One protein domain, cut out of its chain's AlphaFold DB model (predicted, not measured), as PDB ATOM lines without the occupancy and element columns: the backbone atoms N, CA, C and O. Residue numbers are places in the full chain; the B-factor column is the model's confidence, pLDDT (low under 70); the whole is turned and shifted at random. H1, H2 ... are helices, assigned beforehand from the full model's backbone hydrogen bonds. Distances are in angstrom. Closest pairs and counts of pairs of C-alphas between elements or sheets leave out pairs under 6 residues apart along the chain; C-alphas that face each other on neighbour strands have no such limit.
ATOM      1  N   GLU A   6     320.816 411.437 253.776       94.56
ATOM      2  CA  GLU A   6     320.602 412.878 253.787       94.56
ATOM      3  C   GLU A   6     320.632 413.432 255.217       94.56
ATOM      4  O   GLU A   6     321.289 414.441 255.462       94.56
ATOM      5  N   LEU A   7     319.989 412.757 256.182       95.19
ATOM      6  CA  LEU A   7     320.036 413.162 257.591       95.19
ATOM      7  C   LEU A   7     321.461 413.093 258.142       95.19
ATOM      8  O   LEU A   7     321.898 414.021 258.820       95.19
ATOM      9  N   ILE A   8     322.181 412.007 257.840       95.25
ATOM     10  CA  ILE A   8     323.572 411.819 258.267       95.25
ATOM     11  C   ILE A   8     324.448 412.949 257.725       95.25
ATOM     12  O   ILE A   8     325.212 413.538 258.486       95.25
ATOM     13  N   GLU A   9     324.315 413.295 256.442       95.75
ATOM     14  CA  GLU A   9     325.100 414.369 255.828       95.75
ATOM     15  C   GLU A   9     324.777 415.749 256.410       95.75
ATOM     16  O   GLU A   9     325.704 416.518 256.675       95.75
ATOM     17  N   VAL A  10     323.504 416.051 256.694       96.38
ATOM     18  CA  VAL A  10     323.125 417.290 257.398       96.38
ATOM     19  C   VAL A  10     323.724 417.317 258.806       96.38
ATOM     20  O   VAL A  10     324.291 418.327 259.214       96.38
ATOM     21  N   CYS A  11     323.677 416.199 259.533       96.88
ATOM     22  CA  CYS A  11     324.215 416.095 260.890       96.88
ATOM     23  C   CYS A  11     325.749 416.100 260.960       96.88
ATOM     24  O   CYS A  11     326.292 416.190 262.058       96.88
ATOM     25  N   ARG A  12     326.469 416.049 259.828       96.81
ATOM     26  CA  ARG A  12     327.923 416.297 259.827       96.81
ATOM     27  C   ARG A  12     328.267 417.725 260.223       96.81
ATOM     28  O   ARG A  12     329.388 417.980 260.666       96.81
ATOM     29  N   ASP A  13     327.336 418.652 260.032       97.19
ATOM     30  CA  ASP A  13     327.438 419.978 260.612       97.19
ATOM     31  C   ASP A  13     327.150 419.903 262.125       97.19
ATOM     32  O   ASP A  13     326.026 419.570 262.521       97.19
ATOM     33  N   PRO A  14     328.133 420.227 262.986       96.31
ATOM     34  CA  PRO A  14     327.954 420.140 264.430       96.31
ATOM     35  C   PRO A  14     326.840 421.058 264.945       96.31
ATOM     36  O   PRO A  14     326.190 420.721 265.935       96.31
ATOM     37  N   PHE A  15     326.573 422.182 264.271       95.88
ATOM     38  CA  PHE A  15     325.490 423.083 264.660       95.88
ATOM     39  C   PHE A  15     324.112 422.489 264.345       95.88
ATOM     40  O   PHE A  15     323.221 422.508 265.195       95.88
ATOM     41  N   ALA A  16     323.951 421.883 263.167       96.50
ATOM     42  CA  ALA A  16     322.728 421.176 262.802       96.50
ATOM     43  C   ALA A  16     322.428 420.007 263.754       96.50
ATOM     44  O   ALA A  16     321.296 419.880 264.225       96.50
ATOM     45  N   LEU A  17     323.436 419.191 264.091       96.81
ATOM     46  CA  LEU A  17     323.259 418.089 265.043       96.81
ATOM     47  C   LEU A  17     322.913 418.598 266.448       96.81
ATOM     48  O   LEU A  17     322.058 418.017 267.117       96.81
ATOM     49  N   TRP A  18     323.529 419.698 266.890       95.25
ATOM     50  CA  TRP A  18     323.183 420.322 268.163       95.25
ATOM     51  C   TRP A  18     321.712 420.744 268.217       95.25
ATOM     52  O   TRP A  18     321.007 420.379 269.158       95.25
ATOM     53  N   LEU A  19     321.243 421.480 267.202       94.38
ATOM     54  CA  LEU A  19     319.849 421.921 267.109       94.38
ATOM     55  C   LEU A  19     318.887 420.732 267.037       94.38
ATOM     56  O   LEU A  19     317.833 420.741 267.666       94.38
ATOM     57  N   LEU A  20     319.253 419.670 266.323       94.94
ATOM     58  CA  LEU A  20     318.443 418.459 266.299       94.94
ATOM     59  C   LEU A  20     318.349 417.820 267.696       94.94
ATOM     60  O   LEU A  20     317.260 417.454 268.135       94.94
ATOM     61  N   CYS A  21     319.459 417.729 268.429       93.81
ATOM     62  CA  CYS A  21     319.467 417.176 269.782       93.81
ATOM     63  C   CYS A  21     318.717 418.041 270.804       93.81
ATOM     64  O   CYS A  21     318.069 417.485 271.697       93.81
ATOM     65  N   SER A  22     318.754 419.371 270.676       90.38
ATOM     66  CA  SER A  22     317.999 420.270 271.561       90.38
ATOM     67  C   SER A  22     316.490 420.134 271.381       90.38
ATOM     68  O   SER A  22     315.729 420.307 272.332       90.38
ATOM     69  N   LEU A  23     316.053 419.709 270.195       89.50
ATOM     70  CA  LEU A  23     314.653 419.480 269.870       89.50
ATOM     71  C   LEU A  23     314.154 418.080 270.213       89.50
ATOM     72  O   LEU A  23     312.990 417.801 269.991       89.50
ATOM     73  N   ARG A  24     314.965 417.192 270.796       84.81
ATOM     74  CA  ARG A  24     314.605 415.775 271.016       84.81
ATOM     75  C   ARG A  24     313.294 415.529 271.787       84.81
ATOM     76  O   ARG A  24     312.749 414.433 271.721       84.81
ATOM     77  N   ARG A  25     312.810 416.502 272.565       81.12
ATOM     78  CA  ARG A  25     311.521 416.437 273.290       81.12
ATOM     79  C   ARG A  25     310.384 417.209 272.610       81.12
ATOM     80  O   ARG A  25     309.281 417.234 273.139       81.12
ATOM     81  N   ASP A  26     310.673 417.850 271.492       87.75
ATOM     82  CA  ASP A  26     309.764 418.654 270.692       87.75
ATOM     83  C   ASP A  26     309.248 417.818 269.510       87.75
ATOM     84  O   ASP A  26     309.998 417.039 268.911       87.75
ATOM     85  N   ASP A  27     307.980 417.993 269.140       82.88
ATOM     86  CA  ASP A  27     307.352 417.289 268.013       82.88
ATOM     87  C   ASP A  27     308.097 417.521 266.681       82.88
ATOM     88  O   ASP A  27     308.062 416.692 265.761       82.88
ATOM     89  N   ARG A  28     308.848 418.627 266.583       88.06
ATOM     90  CA  ARG A  28     309.715 418.944 265.443       88.06
ATOM     91  C   ARG A  28     310.845 417.939 265.245       88.06
ATOM     92  O   ARG A  28     311.270 417.770 264.105       88.06
ATOM     93  N   PHE A  29     311.306 417.238 266.284       90.06
ATOM     94  CA  PHE A  29     312.394 416.263 266.150       90.06
ATOM     95  C   PHE A  29     312.071 415.186 265.118       90.06
ATOM     96  O   PHE A  29     312.819 414.985 264.163       90.06
ATOM     97  N   TYR A  30     310.921 414.527 265.268       88.75
ATOM     98  CA  TYR A  30     310.509 413.472 264.344       88.75
ATOM     99  C   TYR A  30     310.230 414.006 262.940       88.75
ATOM    100  O   TYR A  30     310.446 413.287 261.965       88.75
ATOM    101  N   THR A  31     309.786 415.260 262.833       92.19
ATOM    102  CA  THR A  31     309.633 415.946 261.546       92.19
ATOM    103  C   THR A  31     310.989 416.114 260.860       92.19
ATOM    104  O   THR A  31     311.142 415.717 259.712       92.19
ATOM    105  N   PHE A  32     312.002 416.611 261.567       93.75
ATOM    106  CA  PHE A  32     313.341 416.867 261.022       93.75
ATOM    107  C   PHE A  32     314.139 415.606 260.708       93.75
ATOM    108  O   PHE A  32     314.886 415.570 259.737       93.75
ATOM    109  N   VAL A  33     313.946 414.549 261.492       92.12
ATOM    110  CA  VAL A  33     314.535 413.237 261.211       92.12
ATOM    111  C   VAL A  33     313.955 412.626 259.927       92.12
ATOM    112  O   VAL A  33     314.678 411.968 259.183       92.12
ATOM    113  N   LYS A  34     312.659 412.836 259.656       92.19
ATOM    114  CA  LYS A  34     311.984 412.340 258.442       92.19
ATOM    115  C   LYS A  34     312.193 413.245 257.228       92.19
ATOM    116  O   LYS A  34     312.169 412.750 256.105       92.19
ATOM    117  N   ASP A  35     312.398 414.538 257.455       94.38
ATOM    118  CA  ASP A  35     312.639 415.552 256.430       94.38
ATOM    119  C   ASP A  35     313.922 416.354 256.744       94.38
ATOM    120  O   ASP A  35     313.877 417.418 257.380       94.38
ATOM    121  N   PRO A  36     315.093 415.876 256.277       93.81
ATOM    122  CA  PRO A  36     316.370 416.570 256.458       93.81
ATOM    123  C   PRO A  36     316.426 417.953 255.791       93.81
ATOM    124  O   PRO A  36     317.227 418.810 256.188       93.81
ATOM    125  N   GLN A  37     315.570 418.213 254.797       94.62
ATOM    126  CA  GLN A  37     315.467 419.533 254.183       94.62
ATOM    127  C   GLN A  37     314.777 420.519 255.131       94.62
ATOM    128  O   GLN A  37     315.223 421.664 255.249       94.62
ATOM    129  N   ALA A  38     313.743 420.087 255.859       95.12
ATOM    130  CA  ALA A  38     313.137 420.889 256.921       95.12
ATOM    131  C   ALA A  38     314.140 421.215 258.038       95.12
ATOM    132  O   ALA A  38     314.175 422.363 258.491       95.12
ATOM    133  N   LEU A  39     315.004 420.263 258.418       95.44
ATOM    134  CA  LEU A  39     316.101 420.520 259.359       95.44
ATOM    135  C   LEU A  39     317.049 421.596 258.821       95.44
ATOM    136  O   LEU A  39     317.301 422.593 259.491       95.44
ATOM    137  N   SER A  40     317.514 421.440 257.582       95.31
ATOM    138  CA  SER A  40     318.415 422.404 256.935       95.31
ATOM    139  C   SER A  40     317.805 423.809 256.857       95.31
ATOM    140  O   SER A  40     318.483 424.812 257.081       95.31
ATOM    141  N   ASN A  41     316.505 423.899 256.574       95.94
ATOM    142  CA  ASN A  41     315.778 425.166 256.558       95.94
ATOM    143  C   ASN A  41     315.661 425.774 257.961       95.94
ATOM    144  O   ASN A  41     315.751 426.991 258.100       95.94
ATOM    145  N   HIS A  42     315.467 424.953 258.995       94.75
ATOM    146  CA  HIS A  42     315.450 425.421 260.378       94.75
ATOM    147  C   HIS A  42     316.819 425.958 260.808       94.75
ATOM    148  O   HIS A  42     316.875 427.056 261.352       94.75
ATOM    149  N   VAL A  43     317.906 425.256 260.469       94.75
ATOM    150  CA  VAL A  43     319.283 425.710 260.721       94.75
ATOM    151  C   VAL A  43     319.509 427.099 260.123       94.75
ATOM    152  O   VAL A  43     319.928 427.998 260.839       94.75
ATOM    153  N   LYS A  44     319.122 427.329 258.860       95.12
ATOM    154  CA  LYS A  44     319.238 428.651 258.209       95.12
ATOM    155  C   LYS A  44     318.423 429.756 258.891       95.12
ATOM    156  O   LYS A  44     318.828 430.918 258.903       95.12
ATOM    157  N   ARG A  45     317.251 429.421 259.442       94.69
ATOM    158  CA  ARG A  45     316.431 430.386 260.194       94.69
ATOM    159  C   ARG A  45     317.089 430.749 261.518       94.69
ATOM    160  O   ARG A  45     317.148 431.929 261.839       94.69
ATOM    161  N   GLU A  46     317.604 429.760 262.248       92.94
ATOM    162  CA  GLU A  46     318.374 430.011 263.471       92.94
ATOM    163  C   GLU A  46     319.651 430.796 263.168       92.94
ATOM    164  O   GLU A  46     320.001 431.695 263.927       92.94
ATOM    165  N   GLU A  47     320.296 430.532 262.028       93.19
ATOM    166  CA  GLU A  47     321.433 431.324 261.567       93.19
ATOM    167  C   GLU A  47     321.054 432.794 261.362       93.19
ATOM    168  O   GLU A  47     321.697 433.698 261.881       93.19
ATOM    169  N   THR A  48     319.953 433.045 260.663       93.19
ATOM    170  CA  THR A  48     319.487 434.419 260.440       93.19
ATOM    171  C   THR A  48     319.150 435.107 261.766       93.19
ATOM    172  O   THR A  48     319.582 436.229 262.010       93.19
ATOM    173  N   ARG A  49     318.433 434.411 262.658       91.50
ATOM    174  CA  ARG A  49     318.018 434.935 263.966       91.50
ATOM    175  C   ARG A  49     319.209 435.320 264.845       91.50
ATOM    176  O   ARG A  49     319.174 436.362 265.493       91.50
ATOM    177  N   LEU A  50     320.235 434.472 264.905       90.62
ATOM    178  CA  LEU A  50     321.414 434.699 265.743       90.62
ATOM    179  C   LEU A  50     322.326 435.801 265.188       90.62
ATOM    180  O   LEU A  50     322.910 436.532 265.984       90.62
ATOM    181  N   GLU A  51     322.427 435.963 263.863       90.94
ATOM    182  CA  GLU A  51     323.151 437.105 263.281       90.94
ATOM    183  C   GLU A  51     322.426 438.425 263.564       90.94
ATOM    184  O   GLU A  51     323.060 439.363 264.038       90.94
ATOM    185  N   THR A  52     321.096 438.480 263.413       89.94
ATOM    186  CA  THR A  52     320.310 439.660 263.814       89.94
ATOM    187  C   THR A  52     320.518 439.995 265.292       89.94
ATOM    188  O   THR A  52     320.810 441.136 265.634       89.94
ATOM    189  N   LEU A  53     320.468 438.994 266.177       86.75
ATOM    190  CA  LEU A  53     320.701 439.198 267.611       86.75
ATOM    191  C   LEU A  53     322.107 439.745 267.908       86.75
ATOM    192  O   LEU A  53     322.278 440.580 268.794       86.75
ATOM    193  N   LYS A  54     323.118 439.270 267.177       85.06
ATOM    194  CA  LYS A  54     324.506 439.720 267.310       85.06
ATOM    195  C   LYS A  54     324.712 441.149 266.799       85.06
ATOM    196  O   LYS A  54     325.564 441.846 267.338       85.06
ATOM    197  N   GLU A  55     323.965 441.574 265.782       86.00
ATOM    198  CA  GLU A  55     324.002 442.944 265.252       86.00
ATOM    199  C   GLU A  55     323.243 443.938 266.143       86.00
ATOM    200  O   GLU A  55     323.688 445.071 266.323       86.00
ATOM    201  N   GLU A  56     322.113 443.519 266.715       85.44
ATOM    202  CA  GLU A  56     321.231 444.381 267.510       85.44
ATOM    203  C   GLU A  56     321.650 444.493 268.984       85.44
ATOM    204  O   GLU A  56     321.315 445.474 269.652       85.44
ATOM    205  N   SER A  57     322.373 443.500 269.513       77.44
ATOM    206  CA  SER A  57     322.716 443.452 270.932       77.44
ATOM    207  C   SER A  57     324.116 443.985 271.240       77.44
ATOM    208  O   SER A  57     325.132 443.441 270.812       77.44
ATOM    209  N   ASN A  58     324.174 444.990 272.119       70.50
ATOM    210  CA  ASN A  58     325.424 445.465 272.722       70.50
ATOM    211  C   ASN A  58     325.956 444.522 273.820       70.50
ATOM    212  O   ASN A  58     327.067 444.715 274.316       70.50
ATOM    213  N   THR A  59     325.164 443.542 274.269       76.44
ATOM    214  CA  THR A  59     325.545 442.592 275.327       76.44
ATOM    215  C   THR A  59     324.798 441.273 275.131       76.44
ATOM    216  O   THR A  59     323.589 441.197 275.320       76.44
ATOM    217  N   LEU A  60     325.513 440.221 274.726       78.44
ATOM    218  CA  LEU A  60     324.930 438.887 274.563       78.44
ATOM    219  C   LEU A  60     324.876 438.163 275.909       78.44
ATOM    220  O   LEU A  60     325.889 438.071 276.607       78.44
ATOM    221  N   GLU A  61     323.716 437.594 276.232       82.00
ATOM    222  CA  GLU A  61     323.578 436.658 277.348       82.00
ATOM    223  C   GLU A  61     324.476 435.424 277.124       82.00
ATOM    224  O   GLU A  61     324.721 435.039 275.973       82.00
ATOM    225  N   PRO A  62     324.959 434.745 278.183       79.69
ATOM    226  CA  PRO A  62     325.871 433.603 278.043       79.69
ATOM    227  C   PRO A  62     325.347 432.493 277.120       79.69
ATOM    228  O   PRO A  62     326.114 431.885 276.368       79.69
ATOM    229  N   THR A  63     324.034 432.249 277.143       79.69
ATOM    230  CA  THR A  63     323.365 431.264 276.284       79.69
ATOM    231  C   THR A  63     323.388 431.689 274.814       79.69
ATOM    232  O   THR A  63     323.712 430.880 273.945       79.69
ATOM    233  N   ASP A  64     323.126 432.959 274.514       82.50
ATOM    234  CA  ASP A  64     323.172 433.472 273.143       82.50
ATOM    235  C   ASP A  64     324.607 433.527 272.619       82.50
ATOM    236  O   ASP A  64     324.876 433.110 271.494       82.50
ATOM    237  N   ALA A  65     325.561 433.927 273.463       83.56
ATOM    238  CA  ALA A  65     326.984 433.882 273.143       83.56
ATOM    239  C   ALA A  65     327.460 432.450 272.833       83.56
ATOM    240  O   ALA A  65     328.301 432.249 271.953       83.56
ATOM    241  N   PHE A  66     326.910 431.444 273.522       86.88
ATOM    242  CA  PHE A  66     327.152 430.034 273.219       86.88
ATOM    243  C   PHE A  66     326.630 429.659 271.820       86.88
ATOM    244  O   PHE A  66     327.383 429.109 271.011       86.88
ATOM    245  N   TYR A  67     325.380 430.008 271.493       88.38
ATOM    246  CA  TYR A  67     324.802 429.728 270.174       88.38
ATOM    247  C   TYR A  67     325.531 430.463 269.040       88.38
ATOM    248  O   TYR A  67     325.851 429.843 268.027       88.38
ATOM    249  N   VAL A  68     325.880 431.737 269.231       88.50
ATOM    250  CA  VAL A  68     326.672 432.532 268.277       88.50
ATOM    251  C   VAL A  68     328.049 431.904 268.038       88.50
ATOM    252  O   VAL A  68     328.513 431.822 266.900       88.50
ATOM    253  N   ARG A  69     328.713 431.402 269.088       89.31
ATOM    254  CA  ARG A  69     330.004 430.717 268.936       89.31
ATOM    255  C   ARG A  69     329.867 429.422 268.134       89.31
ATOM    256  O   ARG A  69     330.692 429.189 267.254       89.31
ATOM    257  N   MET A  70     328.842 428.612 268.392       90.25
ATOM    258  CA  MET A  70     328.625 427.377 267.630       90.25
ATOM    259  C   MET A  70     328.179 427.617 266.188       90.25
ATOM    260  O   MET A  70     328.504 426.805 265.325       90.25
ATOM    261  N   MET A  71     327.455 428.702 265.902       91.75
ATOM    262  CA  MET A  71     327.043 429.005 264.528       91.75
ATOM    263  C   MET A  71     328.230 429.408 263.640       91.75
ATOM    264  O   MET A  71     328.124 429.343 262.413       91.75
ATOM    265  N   SER A  72     329.341 429.844 264.251       91.00
ATOM    266  CA  SER A  72     330.534 430.325 263.558       91.00
ATOM    267  C   SER A  72     330.962 429.348 262.468       91.00
ATOM    268  O   SER A  72     331.269 428.186 262.738       91.00
ATOM    269  N   SER A  73     331.043 429.838 261.230       91.50
ATOM    270  CA  SER A  73     331.491 429.039 260.085       91.50
ATOM    271  C   SER A  73     332.893 428.471 260.308       91.50
ATOM    272  O   SER A  73     333.148 427.307 260.005       91.50
ATOM    273  N   THR A  74     333.794 429.254 260.910       92.88
ATOM    274  CA  THR A  74     335.141 428.809 261.280       92.88
ATOM    275  C   THR A  74     335.093 427.637 262.254       92.88
ATOM    276  O   THR A  74     335.761 426.630 262.027       92.88
ATOM    277  N   TRP A  75     334.284 427.742 263.313       93.69
ATOM    278  CA  TRP A  75     334.165 426.685 264.316       93.69
ATOM    279  C   TRP A  75     333.533 425.418 263.726       93.69
ATOM    280  O   TRP A  75     334.099 424.334 263.845       93.69
ATOM    281  N   ARG A  76     332.420 425.551 262.997       94.88
ATOM    282  CA  ARG A  76     331.717 424.422 262.362       94.88
ATOM    283  C   ARG A  76     332.595 423.664 261.382       94.88
ATOM    284  O   ARG A  76     332.591 422.438 261.374       94.88
ATOM    285  N   ASN A  77     333.382 424.383 260.585       94.75
ATOM    286  CA  ASN A  77     334.303 423.763 259.639       94.75
ATOM    287  C   ASN A  77     335.455 423.037 260.348       94.75
ATOM    288  O   ASN A  77     335.819 421.936 259.936       94.75
ATOM    289  N   ALA A  78     335.997 423.615 261.424       94.50
ATOM    290  CA  ALA A  78     337.051 422.984 262.221       94.50
ATOM    291  C   ALA A  78     336.560 421.725 262.960       94.50
ATOM    292  O   ALA A  78     337.314 420.763 263.105       94.50
ATOM    293  N   HIS A  79     335.294 421.714 263.382       95.69
ATOM    294  CA  HIS A  79     334.675 420.640 264.163       95.69
ATOM    295  C   HIS A  79     333.668 419.801 263.365       95.69
ATOM    296  O   HIS A  79     332.771 419.191 263.946       95.69
ATOM    297  N   ARG A  80     333.806 419.749 262.035       96.75
ATOM    298  CA  ARG A  80     332.933 418.935 261.181       96.75
ATOM    299  C   ARG A  80     332.986 417.465 261.604       96.75
ATOM    300  O   ARG A  80     334.074 416.889 261.691       96.75
ATOM    301  N   LEU A  81     331.816 416.868 261.814       97.56
ATOM    302  CA  LEU A  81     331.668 415.526 262.374       97.56
ATOM    303  C   LEU A  81     331.883 414.465 261.288       97.56
ATOM    304  O   LEU A  81     331.358 414.550 260.168       97.56
ATOM    305  N   LYS A  82     332.712 413.471 261.604       96.25
ATOM    306  CA  LYS A  82     333.225 412.491 260.634       96.25
ATOM    307  C   LYS A  82     332.806 411.069 260.957       96.25
ATOM    308  O   LYS A  82     332.847 410.239 260.047       96.25
ATOM    309  N   ALA A  83     332.374 410.813 262.189       95.12
ATOM    310  CA  ALA A  83     331.933 409.498 262.617       95.12
ATOM    311  C   ALA A  83     330.876 408.873 261.677       95.12
ATOM    312  O   ALA A  83     330.115 409.593 261.025       95.12
ATOM    313  N   PRO A  84     330.829 407.533 261.572       90.38
ATOM    314  CA  PRO A  84     329.950 406.845 260.627       90.38
ATOM    315  C   PRO A  84     328.482 406.805 261.072       90.38
ATOM    316  O   PRO A  84     327.602 406.693 260.221       90.38
ATOM    317  N   THR A  85     328.206 406.890 262.376       93.81
ATOM    318  CA  THR A  85     326.848 406.824 262.932       93.81
ATOM    319  C   THR A  85     326.469 408.132 263.623       93.81
ATOM    320  O   THR A  85     327.330 408.834 264.154       93.81
ATOM    321  N   LEU A  86     325.171 408.448 263.673       95.12
ATOM    322  CA  LEU A  86     324.674 409.622 264.400       95.12
ATOM    323  C   LEU A  86     324.996 409.548 265.903       95.12
ATOM    324  O   LEU A  86     325.336 410.562 266.505       95.12
ATOM    325  N   ALA A  87     324.944 408.356 266.505       94.81
ATOM    326  CA  ALA A  87     325.300 408.166 267.911       94.81
ATOM    327  C   ALA A  87     326.775 408.515 268.179       94.81
ATOM    328  O   ALA A  87     327.079 409.223 269.141       94.81
ATOM    329  N   ASP A  88     327.682 408.087 267.300       95.50
ATOM    330  CA  ASP A  88     329.105 408.422 267.399       95.50
ATOM    331  C   ASP A  88     329.364 409.907 267.092       95.50
ATOM    332  O   ASP A  88     330.186 410.542 267.756       95.50
ATOM    333  N   MET A  89     328.621 410.502 266.149       97.38
ATOM    334  CA  MET A  89     328.680 411.944 265.878       97.38
ATOM    335  C   MET A  89     328.267 412.772 267.103       97.38
ATOM    336  O   MET A  89     328.886 413.796 267.382       97.38
ATOM    337  N   VAL A  90     327.282 412.321 267.889       96.38
ATOM    338  CA  VAL A  90     326.917 412.985 269.155       96.38
ATOM    339  C   VAL A  90     328.076 412.948 270.158       96.38
ATOM    340  O   VAL A  90     328.308 413.933 270.861       96.38
ATOM    341  N   GLN A  91     328.851 411.859 270.207       94.75
ATOM    342  CA  GLN A  91     330.052 411.805 271.049       94.75
ATOM    343  C   GLN A  91     331.149 412.755 270.550       94.75
ATOM    344  O   GLN A  91     331.789 413.429 271.360       94.75
ATOM    345  N   GLU A  92     331.376 412.827 269.234       96.12
ATOM    346  CA  GLU A  92     332.307 413.793 268.635       96.12
ATOM    347  C   GLU A  92     331.893 415.237 268.952       96.12
ATOM    348  O   GLU A  92     332.728 416.026 269.401       96.12
ATOM    349  N   LEU A  93     330.603 415.557 268.823       95.56
ATOM    350  CA  LEU A  93     330.040 416.859 269.172       95.56
ATOM    351  C   LEU A  93     330.264 417.193 270.652       95.56
ATOM    352  O   LEU A  93     330.731 418.285 270.975       95.56
ATOM    353  N   ALA A  94     329.998 416.246 271.556       92.12
ATOM    354  CA  ALA A  94     330.224 416.435 272.988       92.12
ATOM    355  C   ALA A  94     331.696 416.758 273.303       92.12
ATOM    356  O   ALA A  94     331.977 417.635 274.127       92.12
ATOM    357  N   ARG A  95     332.642 416.084 272.631       91.69
ATOM    358  CA  ARG A  95     334.082 416.362 272.758       91.69
ATOM    359  C   ARG A  95     334.434 417.744 272.209       91.69
ATOM    360  O   ARG A  95     335.130 418.486 272.896       91.69
ATOM    361  N   ALA A  96     333.926 418.103 271.030       92.50
ATOM    362  CA  ALA A  96     334.170 419.404 270.408       92.50
ATOM    363  C   ALA A  96     333.718 420.556 271.320       92.50
ATOM    364  O   ALA A  96     334.520 421.432 271.643       92.50
ATOM    365  N   VAL A  97     332.480 420.496 271.822       89.62
ATOM    366  CA  VAL A  97     331.920 421.505 272.737       89.62
ATOM    367  C   VAL A  97     332.702 421.577 274.048       89.62
ATOM    368  O   VAL A  97     332.987 422.669 274.528       89.62
ATOM    369  N   SER A  98     333.105 420.431 274.609       85.06
ATOM    370  CA  SER A  98     333.885 420.394 275.858       85.06
ATOM    371  C   SER A  98     335.319 420.916 275.693       85.06
ATOM    372  O   SER A  98     335.922 421.350 276.669       85.06
ATOM    373  N   SER A  99     335.882 420.840 274.484       86.44
ATOM    374  CA  SER A  99     337.251 421.284 274.187       86.44
ATOM    375  C   SER A  99     337.364 422.776 273.865       86.44
ATOM    376  O   SER A  99     338.447 423.350 273.986       86.44
ATOM    377  N   ASP A 100     336.266 423.425 273.467       87.44
ATOM    378  CA  ASP A 100     336.258 424.858 273.190       87.44
ATOM    379  C   ASP A 100     336.106 425.636 274.503       87.44
ATOM    380  O   ASP A 100     335.048 425.657 275.126       87.44
ATOM    381  N   HIS A 101     337.185 426.293 274.922       79.75
ATOM    382  CA  HIS A 101     337.239 427.058 276.166       79.75
ATOM    383  C   HIS A 101     336.205 428.195 276.254       79.75
ATOM    384  O   HIS A 101     335.818 428.550 277.364       79.75
ATOM    385  N   LEU A 102     335.749 428.769 275.133       78.00
ATOM    386  CA  LEU A 102     334.728 429.823 275.131       78.00
ATOM    387  C   LEU A 102     333.341 429.225 275.344       78.00
ATOM    388  O   LEU A 102     332.592 429.711 276.190       78.00
ATOM    389  N   LEU A 103     333.028 428.137 274.636       77.75
ATOM    390  CA  LEU A 103     331.791 427.387 274.862       77.75
ATOM    391  C   LEU A 103     331.750 426.853 276.297       77.75
ATOM    392  O   LEU A 103     330.769 427.064 277.008       77.75
ATOM    393  N   TYR A 104     332.841 426.241 276.754       71.19
ATOM    394  CA  TYR A 104     332.968 425.696 278.101       71.19
ATOM    395  C   TYR A 104     332.887 426.778 279.190       71.19
ATOM    396  O   TYR A 104     332.270 426.560 280.229       71.19
ATOM    397  N   ARG A 105     333.437 427.977 278.953       74.38
ATOM    398  CA  ARG A 105     333.298 429.115 279.875       74.38
ATOM    399  C   ARG A 105     331.841 429.560 280.017       74.38
ATOM    400  O   ARG A 105     331.393 429.734 281.147       74.38
ATOM    401  N   ASN A 106     331.112 429.715 278.910       70.19
ATOM    402  CA  ASN A 106     329.695 430.105 278.944       70.19
ATOM    403  C   ASN A 106     328.847 429.045 279.662       70.19
ATOM    404  O   ASN A 106     327.951 429.368 280.437       70.19
ATOM    405  N   ILE A 107     329.199 427.776 279.459       68.00
ATOM    406  CA  ILE A 107     328.629 426.624 280.153       68.00
ATOM    407  C   ILE A 107     328.896 426.679 281.671       68.00
ATOM    408  O   ILE A 107     327.985 426.439 282.454       68.00
ATOM    409  N   ILE A 108     330.116 427.001 282.123       61.47
ATOM    410  CA  ILE A 108     330.445 427.081 283.564       61.47
ATOM    411  C   ILE A 108     329.741 428.254 284.252       61.47
ATOM    412  O   ILE A 108     329.403 428.157 285.429       61.47
ATOM    413  N   GLN A 109     329.506 429.358 283.540       70.62
ATOM    414  CA  GLN A 109     328.743 430.491 284.074       70.62
ATOM    415  C   GLN A 109     327.272 430.139 284.347       70.62
ATOM    416  O   GLN A 109     326.608 430.853 285.093       70.62
ATOM    417  N   GLN A 110     326.780 429.029 283.787       74.12
ATOM    418  CA  GLN A 110     325.448 428.481 284.024       74.12
ATOM    419  C   GLN A 110     325.540 426.958 284.282       74.12
ATOM    420  O   GLN A 110     325.216 426.154 283.407       74.12
ATOM    421  N   PRO A 111     326.006 426.524 285.468       65.12
ATOM    422  CA  PRO A 111     326.346 425.121 285.724       65.12
ATOM    423  C   PRO A 111     325.149 424.162 285.619       65.12
ATOM    424  O   PRO A 111     325.325 423.025 285.173       65.12
ATOM    425  N   ASP A 112     323.939 424.624 285.945       72.88
ATOM    426  CA  ASP A 112     322.703 423.858 285.737       72.88
ATOM    427  C   ASP A 112     322.463 423.596 284.241       72.88
ATOM    428  O   ASP A 112     322.205 422.458 283.838       72.88
ATOM    429  N   SER A 113     322.707 424.603 283.390       71.94
ATOM    430  CA  SER A 113     322.641 424.465 281.933       71.94
ATOM    431  C   SER A 113     323.621 423.407 281.426       71.94
ATOM    432  O   SER A 113     323.289 422.647 280.523       71.94
ATOM    433  N   TRP A 114     324.820 423.276 282.006       70.31
ATOM    434  CA  TRP A 114     325.764 422.239 281.574       70.31
ATOM    435  C   TRP A 114     325.266 420.820 281.829       70.31
ATOM    436  O   TRP A 114     325.439 419.929 280.989       70.31
ATOM    437  N   HIS A 115     324.687 420.599 283.009       74.19
ATOM    438  CA  HIS A 115     324.113 419.310 283.358       74.19
ATOM    439  C   HIS A 115     323.006 418.947 282.363       74.19
ATOM    440  O   HIS A 115     323.009 417.842 281.814       74.19
ATOM    441  N   ASP A 116     322.150 419.913 282.034       81.75
ATOM    442  CA  ASP A 116     321.083 419.748 281.051       81.75
ATOM    443  C   ASP A 116     321.607 419.487 279.636       81.75
ATOM    444  O   ASP A 116     321.095 418.600 278.953       81.75
ATOM    445  N   LEU A 117     322.673 420.170 279.207       82.44
ATOM    446  CA  LEU A 117     323.308 419.949 277.904       82.44
ATOM    447  C   LEU A 117     323.940 418.557 277.798       82.44
ATOM    448  O   LEU A 117     323.773 417.869 276.787       82.44
ATOM    449  N   ARG A 118     324.617 418.089 278.850       81.94
ATOM    450  CA  ARG A 118     325.130 416.712 278.902       81.94
ATOM    451  C   ARG A 118     323.997 415.699 278.843       81.94
ATOM    452  O   ARG A 118     324.063 414.762 278.050       81.94
ATOM    453  N   LEU A 119     322.949 415.886 279.647       86.56
ATOM    454  CA  LEU A 119     321.778 415.013 279.631       86.56
ATOM    455  C   LEU A 119     321.093 415.015 278.262       86.56
ATOM    456  O   LEU A 119     320.670 413.957 277.802       86.56
ATOM    457  N   MET A 120     320.990 416.172 277.605       91.06
ATOM    458  CA  MET A 120     320.462 416.321 276.251       91.06
ATOM    459  C   MET A 120     321.268 415.484 275.253       91.06
ATOM    460  O   MET A 120     320.677 414.670 274.546       91.06
ATOM    461  N   LEU A 121     322.598 415.617 275.231       90.88
ATOM    462  CA  LEU A 121     323.459 414.856 274.318       90.88
ATOM    463  C   LEU A 121     323.409 413.349 274.603       90.88
ATOM    464  O   LEU A 121     323.219 412.568 273.678       90.88
ATOM    465  N   ILE A 122     323.466 412.931 275.871       89.88
ATOM    466  CA  ILE A 122     323.335 411.514 276.262       89.88
ATOM    467  C   ILE A 122     321.998 410.942 275.770       89.88
ATOM    468  O   ILE A 122     321.937 409.881 275.151       89.88
ATOM    469  N   ARG A 123     320.902 411.667 276.004       90.31
ATOM    470  CA  ARG A 123     319.561 411.288 275.545       90.31
ATOM    471  C   ARG A 123     319.469 411.198 274.023       90.31
ATOM    472  O   ARG A 123     318.793 410.307 273.505       90.31
ATOM    473  N   CYS A 124     320.117 412.120 273.324       91.31
ATOM    474  CA  CYS A 124     320.176 412.143 271.871       91.31
ATOM    475  C   CYS A 124     320.954 410.930 271.335       91.31
ATOM    476  O   CYS A 124     320.448 410.210 270.481       91.31
ATOM    477  N   GLN A 125     322.106 410.614 271.935       92.06
ATOM    478  CA  GLN A 125     322.902 409.430 271.610       92.06
ATOM    479  C   GLN A 125     322.079 408.139 271.732       92.06
ATOM    480  O   GLN A 125     322.061 407.343 270.797       92.06
ATOM    481  N   PHE A 126     321.342 407.957 272.835       90.00
ATOM    482  CA  PHE A 126     320.453 406.800 273.012       90.00
ATOM    483  C   PHE A 126     319.300 406.750 272.007       90.00
ATOM    484  O   PHE A 126     318.773 405.680 271.745       90.00
ATOM    485  N   THR A 127     318.879 407.895 271.469       90.12
ATOM    486  CA  THR A 127     317.818 407.945 270.452       90.12
ATOM    487  C   THR A 127     318.338 407.510 269.085       90.12
ATOM    488  O   THR A 127     317.583 406.946 268.300       90.12
ATOM    489  N   PHE A 128     319.615 407.779 268.807       90.44
ATOM    490  CA  PHE A 128     320.270 407.431 267.548       90.44
ATOM    491  C   PHE A 128     320.918 406.045 267.519       90.44
ATOM    492  O   PHE A 128     321.268 405.590 266.426       90.44
ATOM    493  N   SER A 129     321.091 405.419 268.687       87.06
ATOM    494  CA  SER A 129     321.581 404.042 268.846       87.06
ATOM    495  C   SER A 129     320.502 403.035 268.445       87.06
ATOM    496  O   SER A 129     320.846 402.052 267.760       87.06
TER     497      SER A 129
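This is residues 6 to 129 of the 129 residues of an uncharacterized protein of Salmonella enterica subsp. enterica serovar Chester (UniProt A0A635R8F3). A short helix, H2, sits in the middle of the domain, with the long helix H4 on one side of it and the side-by-side pair H7 and H9 on the other, so that H2 crosses between them. H5 shares this middle space with H2 and meets H8, the short helix that joins H7 to H9 at one end; H1 and H3 lie near the beginning of H4, and H6 lies out to one side. The printed part has 124 residues with nine named helices, H1 to H9 in order along the chain, and no named strand, and its class is all helix. It is compact, with a radius of gyration of the C-alphas of 13.9 A, and its outline is rounded, spanning 39 by 28 by 27 A.

H4, residues 36 to 56, touches H2, residues 14 to 22, with residues 39 to 43 alone; they are about perpendicular at 81 degrees, and their closest C-alphas, of Ala 16 and Val 43, are 6.1 A apart. H2 is the hub, touching five helices. H5, residues 62 to 71, touches H4 at a steep tilt of 55 degrees, opposite ways, with the C-alphas of Leu 50 and Val 68 closest at 6.2 A. H1, residues 6 to 11, touches H4 at a shallow tilt of 30 degrees, the same way, closest at the C-alphas of Leu 7 and Pro 36, 5.1 A. H3, residues 28 to 34, touches H4 only at the corner, closest at the C-alphas of Phe 32 and Leu 39, 4.9 A. H9, residues 111 to 128, touches H2 with residues 120 to 124 alone, about perpendicular at 86 degrees; the C-alphas of Cys 21 and Cys 124 are closest at 5.5 A. H7, residues 86 to 99, touches H9 at a shallow tilt of 21 degrees, opposite ways, with the C-alphas of Ala 87 and Gln 125 closest at 4.6 A. H4 is apart from both H7 and H9. H8, residues 101 to 108, touches H5 at a shallow tilt of 34 degrees, only just short of steep, opposite ways; the C-alphas of Pro 62 and Asn 106 are closest at 5.3 A. H6, residues 73 to 78, is close to H2 but not clearly touching, with the C-alphas of Pro 14 and Arg 76 closest at 6.1 A. In all nine helices every O i to N i+4 pair is within hydrogen-bond range.

H4 measures 30.3 A from C-alpha 36 at (316.370, 416.570, 256.458) to C-alpha 56. H9 measures 26.1 A and ends at C-alpha 128 at (320.270, 407.431, 267.548); H7 measures 19.7 A and H5 14.3 A. H1 begins at C-alpha 6 at (320.602, 412.878, 253.787).

The C-alphas of Asn 58 and Ser 129, the two farthest apart, are 41.8 A from each other. The printed part has no cut. The link H6 to H7 is short, the other links are tight, and none is long. The mean pLDDT of the printed part is 88.6; residues 107, 108 and 111 are under 70.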